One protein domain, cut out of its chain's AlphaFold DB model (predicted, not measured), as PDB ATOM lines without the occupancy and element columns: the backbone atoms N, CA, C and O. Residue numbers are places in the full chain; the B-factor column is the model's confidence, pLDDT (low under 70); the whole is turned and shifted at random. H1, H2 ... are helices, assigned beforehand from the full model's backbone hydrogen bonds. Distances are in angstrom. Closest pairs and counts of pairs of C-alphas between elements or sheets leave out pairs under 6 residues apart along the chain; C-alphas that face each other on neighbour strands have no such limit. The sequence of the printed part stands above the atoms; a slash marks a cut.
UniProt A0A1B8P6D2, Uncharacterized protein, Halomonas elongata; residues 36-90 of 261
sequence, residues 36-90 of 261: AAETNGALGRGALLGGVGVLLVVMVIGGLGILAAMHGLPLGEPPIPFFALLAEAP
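AT A GLANCE: This is residues 36 to 90 of the 261 residues of an uncharacterized protein of Halomonas elongata (UniProt A0A1B8P6D2). One long helix, H1, makes the longest axis, and after its last residue a link of 10 residues folds back to the short helix H2, which packs at a steep tilt on residues 61 to 69 of H1, a rough L with a very short foot. Much of H1 stands free. The printed part has 55 residues with two named helices, H1 then H2, and no named strand: all helix. It is extended, with a radius of gyration of the C-alphas of 16.8 A, a rod spanning 49 by 24 by 18 A.

HOW THE PARTS SIT: Look at H1, residues 40 to 70: with residues 61 to 69 alone it touches H2, residues 81 to 87. Their closest C-alphas, those of Gly 65 and Pro 81, are 4.9 A apart. They run the same way at a steep tilt of 63 degrees. In both, every O i to N i+4 pair is within hydrogen-bond range.

IN THESE COORDINATES: Find C-alpha 40 at (38.620, -24.711, 272.691); from there H1 runs 44.4 A to C-alpha 70. H2 ends at C-alpha 87, (71.806, -39.684, 246.654).

THE WHOLE: The C-alphas farthest apart, those of Thr 39 and Gly 72, are 49.3 A apart. The printed part has no cut, the link is short, and no printed residue is under 70 in pLDDT.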
ATOM      1  N   ALA A  36      36.123 -31.274 265.077       94.38
ATOM      2  CA  ALA A  36      36.243 -32.488 265.882       94.38
ATOM      3  C   ALA A  36      36.950 -32.259 267.232       94.38
ATOM      4  O   ALA A  36      37.049 -33.190 268.031       94.38
ATOM      5  N   ALA A  37      37.473 -31.054 267.490       96.12
ATOM      6  CA  ALA A  37      38.163 -30.754 268.737       96.12
ATOM      7  C   ALA A  37      37.197 -30.802 269.932       96.12
ATOM      8  O   ALA A  37      36.136 -30.186 269.918       96.12
ATOM      9  N   GLU A  38      37.606 -31.494 270.996       96.38
ATOM     10  CA  GLU A  38      36.784 -31.693 272.197       96.38
ATOM     11  C   GLU A  38      36.465 -30.376 272.926       96.38
ATOM     12  O   GLU A  38      35.349 -30.155 273.389       96.38
ATOM     13  N   THR A  39      37.455 -29.483 273.031       97.50
ATOM     14  CA  THR A  39      37.320 -28.177 273.689       97.50
ATOM     15  C   THR A  39      38.160 -27.115 272.984       97.50
ATOM     16  O   THR A  39      39.185 -27.419 272.369       97.50
ATOM     17  N   ASN A  40      37.808 -25.840 273.170       96.69
ATOM     18  CA  ASN A  40      38.620 -24.711 272.691       96.69
ATOM     19  C   ASN A  40      40.055 -24.737 273.252       96.69
ATOM     20  O   ASN A  40      41.003 -24.365 272.564       96.69
ATOM     21  N   GLY A  41      40.231 -25.215 274.491       97.62
ATOM     22  CA  GLY A  41      41.553 -25.375 275.099       97.62
ATOM     23  C   GLY A  41      42.376 -26.500 274.464       97.62
ATOM     24  O   GLY A  41      43.594 -26.376 274.338       97.62
ATOM     25  N   ALA A  42      41.743 -27.604 274.051       96.88
ATOM     26  CA  ALA A  42      42.400 -28.655 273.269       96.88
ATOM     27  C   ALA A  42      42.764 -28.161 271.862       96.88
ATOM     28  O   ALA A  42      43.892 -28.374 271.423       96.88
ATOM     29  N   LEU A  43      41.858 -27.425 271.212       97.06
ATOM     30  CA  LEU A  43      42.092 -26.805 269.910       97.06
ATOM     31  C   LEU A  43      43.307 -25.867 269.934       97.06
ATOM     32  O   LEU A  43      44.204 -26.011 269.108       97.06
ATOM     33  N   GLY A  44      43.374 -24.948 270.902       97.38
ATOM     34  CA  GLY A  44      44.487 -23.998 271.018       97.38
ATOM     35  C   GLY A  44      45.839 -24.680 271.248       97.38
ATOM     36  O   GLY A  44      46.822 -24.344 270.589       97.38
ATOM     37  N   ARG A  45      45.889 -25.689 272.129       97.12
ATOM     38  CA  ARG A  45      47.108 -26.483 272.366       97.12
ATOM     39  C   ARG A  45      47.521 -27.277 271.127       97.12
ATOM     40  O   ARG A  45      48.697 -27.281 270.783       97.12
ATOM     41  N   GLY A  46      46.563 -27.911 270.449       95.88
ATOM     42  CA  GLY A  46      46.807 -28.649 269.211       95.88
ATOM     43  C   GLY A  46      47.341 -27.751 268.095       95.88
ATOM     44  O   GLY A  46      48.318 -28.109 267.443       95.88
ATOM     45  N   ALA A  47      46.767 -26.557 267.930       94.50
ATOM     46  CA  ALA A  47      47.232 -25.568 266.962       94.50
ATOM     47  C   ALA A  47      48.661 -25.086 267.266       94.50
ATOM     48  O   ALA A  47      49.480 -25.012 266.354       94.50
ATOM     49  N   LEU A  48      48.988 -24.819 268.536       97.25
ATOM     50  CA  LEU A  48      50.337 -24.406 268.935       97.25
ATOM     51  C   LEU A  48      51.369 -25.516 268.693       97.25
ATOM     52  O   LEU A  48      52.405 -25.262 268.084       97.25
ATOM     53  N   LEU A  49      51.080 -26.744 269.135       96.94
ATOM     54  CA  LEU A  49      51.969 -27.894 268.936       96.94
ATOM     55  C   LEU A  49      52.179 -28.188 267.448       96.94
ATOM     56  O   LEU A  49      53.314 -28.384 267.017       96.94
ATOM     57  N   GLY A  50      51.101 -28.168 266.660       94.25
ATOM     58  CA  GLY A  50      51.163 -28.337 265.212       94.25
ATOM     59  C   GLY A  50      51.979 -27.236 264.535       94.25
ATOM     60  O   GLY A  50      52.878 -27.538 263.758       94.25
ATOM     61  N   GLY A  51      51.726 -25.969 264.876       94.00
ATOM     62  CA  GLY A  51      52.438 -24.822 264.312       94.00
ATOM     63  C   GLY A  51      53.936 -24.831 264.624       94.00
ATOM     64  O   GLY A  51      54.753 -24.663 263.720       94.00
ATOM     65  N   VAL A  52      54.314 -25.099 265.879       97.44
ATOM     66  CA  VAL A  52      55.725 -25.246 266.275       97.44
ATOM     67  C   VAL A  52      56.366 -26.442 265.568       97.44
ATOM     68  O   VAL A  52      57.482 -26.326 265.068       97.44
ATOM     69  N   GLY A  53      55.660 -27.572 265.468       97.25
ATOM     70  CA  GLY A  53      56.143 -28.756 264.758       97.25
ATOM     71  C   GLY A  53      56.429 -28.482 263.280       97.25
ATOM     72  O   GLY A  53      57.519 -28.792 262.801       97.25
ATOM     73  N   VAL A  54      55.493 -27.843 262.572       93.75
ATOM     74  CA  VAL A  54      55.671 -27.452 261.164       93.75
ATOM     75  C   VAL A  54      56.849 -26.494 261.013       93.75
ATOM     76  O   VAL A  54      57.687 -26.710 260.141       93.75
ATOM     77  N   LEU A  55      56.965 -25.485 261.882       94.44
ATOM     78  CA  LEU A  55      58.084 -24.542 261.852       94.44
ATOM     79  C   LEU A  55      59.434 -25.260 261.976       94.44
ATOM     80  O   LEU A  55      60.338 -25.000 261.185       94.44
ATOM     81  N   LEU A  56      59.569 -26.179 262.934       96.38
ATOM     82  CA  LEU A  56      60.804 -26.939 263.135       96.38
ATOM     83  C   LEU A  56      61.142 -27.807 261.919       96.38
ATOM     84  O   LEU A  56      62.283 -27.799 261.462       96.38
ATOM     85  N   VAL A  57      60.159 -28.516 261.361       93.12
ATOM     86  CA  VAL A  57      60.363 -29.356 260.171       93.12
ATOM     87  C   VAL A  57      60.778 -28.512 258.964       93.12
ATOM     88  O   VAL A  57      61.744 -28.858 258.286       93.12
ATOM     89  N   VAL A  58      60.110 -27.380 258.719       91.31
ATOM     90  CA  VAL A  58      60.453 -26.462 257.620       91.31
ATOM     91  C   VAL A  58      61.858 -25.890 257.800       91.31
ATOM     92  O   VAL A  58      62.613 -25.840 256.832       91.31
ATOM     93  N   MET A  59      62.245 -25.514 259.021       92.31
ATOM     94  CA  MET A  59      63.601 -25.041 259.320       92.31
ATOM     95  C   MET A  59      64.659 -26.110 259.028       92.31
ATOM     96  O   MET A  59      65.684 -25.802 258.422       92.31
ATOM     97  N   VAL A  60      64.408 -27.366 259.409       91.69
ATOM     98  CA  VAL A  60      65.329 -28.482 259.142       91.69
ATOM     99  C   VAL A  60      65.435 -28.756 257.643       91.69
ATOM    100  O   VAL A  60      66.539 -28.766 257.107       91.69
ATOM    101  N   ILE A  61      64.312 -28.936 256.941       88.62
ATOM    102  CA  ILE A  61      64.309 -29.254 255.503       88.62
ATOM    103  C   ILE A  61      64.868 -28.087 254.680       88.62
ATOM    104  O   ILE A  61      65.678 -28.299 253.777       88.62
ATOM    105  N   GLY A  62      64.488 -26.850 255.006       88.94
ATOM    106  CA  GLY A  62      65.019 -25.647 254.368       88.94
ATOM    107  C   GLY A  62      66.524 -25.492 254.595       88.94
ATOM    108  O   GLY A  62      67.264 -25.235 253.648       88.94
ATOM    109  N   GLY A  63      66.992 -25.730 255.825       90.56
ATOM    110  CA  GLY A  63      68.415 -25.746 256.164       90.56
ATOM    111  C   GLY A  63      69.196 -26.811 255.394       90.56
ATOM    112  O   GLY A  63      70.239 -26.506 254.822       90.56
ATOM    113  N   LEU A  64      68.664 -28.033 255.297       88.62
ATOM    114  CA  LEU A  64      69.235 -29.100 254.469       88.62
ATOM    115  C   LEU A  64      69.331 -28.676 252.998       88.62
ATOM    116  O   LEU A  64      70.369 -28.874 252.373       88.62
ATOM    117  N   GLY A  65      68.301 -28.024 252.454       88.88
ATOM    118  CA  GLY A  65      68.339 -27.511 251.085       88.88
ATOM    119  C   GLY A  65      69.423 -26.455 250.852       88.88
ATOM    120  O   GLY A  65      70.120 -26.505 249.840       88.88
ATOM    121  N   ILE A  66      69.624 -25.548 251.813       90.06
ATOM    122  CA  ILE A  66      70.720 -24.567 251.782       90.06
ATOM    123  C   ILE A  66      72.075 -25.282 251.832       90.06
ATOM    124  O   ILE A  66      72.958 -24.963 251.039       90.06
ATOM    125  N   LEU A  67      72.237 -26.271 252.715       88.88
ATOM    126  CA  LEU A  67      73.469 -27.055 252.810       88.88
ATOM    127  C   LEU A  67      73.765 -27.802 251.505       88.88
ATOM    128  O   LEU A  67      74.904 -27.768 251.047       88.88
ATOM    129  N   ALA A  68      72.765 -28.425 250.880       89.25
ATOM    130  CA  ALA A  68      72.918 -29.094 249.587       89.25
ATOM    131  C   ALA A  68      73.418 -28.123 248.506       89.25
ATOM    132  O   ALA A  68      74.364 -28.426 247.781       89.25
ATOM    133  N   ALA A  69      72.833 -26.921 248.455       88.69
ATOM    134  CA  ALA A  69      73.241 -25.868 247.533       88.69
ATOM    135  C   ALA A  69      74.678 -25.385 247.801       88.69
ATOM    136  O   ALA A  69      75.450 -25.184 246.865       88.69
ATOM    137  N   MET A  70      75.058 -25.223 249.073       89.06
ATOM    138  CA  MET A  70      76.409 -24.809 249.470       89.06
ATOM    139  C   MET A  70      77.480 -25.839 249.100       89.06
ATOM    140  O   MET A  70      78.599 -25.448 248.779       89.06
ATOM    141  N   HIS A  71      77.140 -27.129 249.107       88.00
ATOM    142  CA  HIS A  71      78.029 -28.205 248.658       88.00
ATOM    143  C   HIS A  71      78.056 -28.369 247.129       88.00
ATOM    144  O   HIS A  71      78.746 -29.249 246.625       88.00
ATOM    145  N   GLY A  72      77.327 -27.533 246.380       87.50
ATOM    146  CA  GLY A  72      77.290 -27.595 244.920       87.50
ATOM    147  C   GLY A  72      76.584 -28.836 244.373       87.50
ATOM    148  O   GLY A  72      76.836 -29.212 243.228       87.50
ATOM    149  N   LEU A  73      75.716 -29.478 245.167       88.62
ATOM    150  CA  LEU A  73      74.976 -30.651 244.711       88.62
ATOM    151  C   LEU A  73      73.985 -30.272 243.600       88.62
ATOM    152  O   LEU A  73      73.365 -29.203 243.663       88.62
ATOM    153  N   PRO A  74      73.782 -31.146 242.597       85.50
ATOM    154  CA  PRO A  74      72.808 -30.912 241.544       85.50
ATOM    155  C   PRO A  74      71.394 -31.021 242.124       85.50
ATOM    156  O   PRO A  74      70.868 -32.110 242.333       85.50
ATOM    157  N   LEU A  75      70.763 -29.877 242.387       83.94
ATOM    158  CA  LEU A  75      69.424 -29.839 242.985       83.94
ATOM    159  C   LEU A  75      68.316 -30.247 242.000       83.94
ATOM    160  O   LEU A  75      67.211 -30.537 242.440       83.94
ATOM    161  N   GLY A  76      68.598 -30.277 240.695       77.31
ATOM    162  CA  GLY A  76      67.607 -30.510 239.641       77.31
ATOM    163  C   GLY A  76      66.830 -29.250 239.245       77.31
ATOM    164  O   GLY A  76      66.955 -28.199 239.875       77.31
ATOM    165  N   GLU A  77      66.025 -29.365 238.186       71.69
ATOM    166  CA  GLU A  77      65.134 -28.305 237.702       71.69
ATOM    167  C   GLU A  77      63.707 -28.855 237.508       71.69
ATOM    168  O   GLU A  77      63.484 -29.629 236.577       71.69
ATOM    169  N   PRO A  78      62.724 -28.487 238.357       70.94
ATOM    170  CA  PRO A  78      62.829 -27.595 239.518       70.94
ATOM    171  C   PRO A  78      63.653 -28.204 240.675       70.94
ATOM    172  O   PRO A  78      63.779 -29.424 240.747       70.94
ATOM    173  N   PRO A  79      64.188 -27.387 241.604       74.31
ATOM    174  CA  PRO A  79      65.034 -27.880 242.691       74.31
ATOM    175  C   PRO A  79      64.318 -28.865 243.630       74.31
ATOM    176  O   PRO A  79      63.269 -28.539 244.190       74.31
ATOM    177  N   ILE A  80      64.931 -30.025 243.888       81.94
ATOM    178  CA  ILE A  80      64.484 -31.048 244.849       81.94
ATOM    179  C   ILE A  80      65.639 -31.449 245.796       81.94
ATOM    180  O   ILE A  80      66.159 -32.568 245.741       81.94
ATOM    181  N   PRO A  81      66.059 -30.550 246.710       84.00
ATOM    182  CA  PRO A  81      67.308 -30.703 247.464       84.00
ATOM    183  C   PRO A  81      67.383 -31.946 248.354       84.00
ATOM    184  O   PRO A  81      68.465 -32.472 248.597       84.00
ATOM    185  N   PHE A  82      66.236 -32.436 248.831       84.38
ATOM    186  CA  PHE A  82      66.173 -33.639 249.656       84.38
ATOM    187  C   PHE A  82      66.722 -34.875 248.929       84.38
ATOM    188  O   PHE A  82      67.505 -35.622 249.511       84.38
ATOM    189  N   PHE A  83      66.363 -35.081 247.657       83.62
ATOM    190  CA  PHE A  83      66.845 -36.242 246.902       83.62
ATOM    191  C   PHE A  83      68.303 -36.096 246.481       83.62
ATOM    192  O   PHE A  83      69.014 -37.096 246.458       83.62
ATOM    193  N   ALA A  84      68.768 -34.867 246.230       87.06
ATOM    194  CA  ALA A  84      70.187 -34.606 246.002       87.06
ATOM    195  C   ALA A  84      71.034 -35.025 247.219       87.06
ATOM    196  O   ALA A  84      72.059 -35.675 247.065       87.06
ATOM    197  N   LEU A  85      70.566 -34.729 248.438       88.19
ATOM    198  CA  LEU A  85      71.222 -35.186 249.669       88.19
ATOM    199  C   LEU A  85      71.096 -36.693 249.889       88.19
ATOM    200  O   LEU A  85      72.043 -37.319 250.354       88.19
ATOM    201  N   LEU A  86      69.937 -37.280 249.579       88.62
ATOM    202  CA  LEU A  86      69.715 -38.716 249.742       88.62
ATOM    203  C   LEU A  86      70.608 -39.544 248.807       88.62
ATOM    204  O   LEU A  86      71.030 -40.629 249.194       88.62
ATOM    205  N   ALA A  87      70.908 -39.035 247.609       86.94
ATOM    206  CA  ALA A  87      71.806 -39.684 246.654       86.94
ATOM    207  C   ALA A  87      73.252 -39.795 247.173       86.94
ATOM    208  O   ALA A  87      73.924 -40.782 246.895       86.94
ATOM    209  N   GLU A  88      73.694 -38.818 247.965       88.38
ATOM    210  CA  GLU A  88      75.012 -38.798 248.618       88.38
ATOM    211  C   GLU A  88      75.006 -39.479 250.001       88.38
ATOM    212  O   GLU A  88      76.046 -39.640 250.644       88.38
ATOM    213  N   ALA A  89      73.831 -39.869 250.503       88.00
ATOM    214  CA  ALA A  89      73.687 -40.487 251.811       88.00
ATOM    215  C   ALA A  89      74.020 -41.995 251.774       88.00
ATOM    216  O   ALA A  89      73.900 -42.650 250.737       88.00
ATOM    217  N   PRO A  90      74.379 -42.602 252.923       92.31
ATOM    218  CA  PRO A  90      74.542 -44.049 253.027       92.31
ATOM    219  C   PRO A  90      73.334 -44.823 252.481       92.31
ATOM    220  O   PRO A  90      72.204 -44.593 252.907       92.31
TER     221      PRO A  90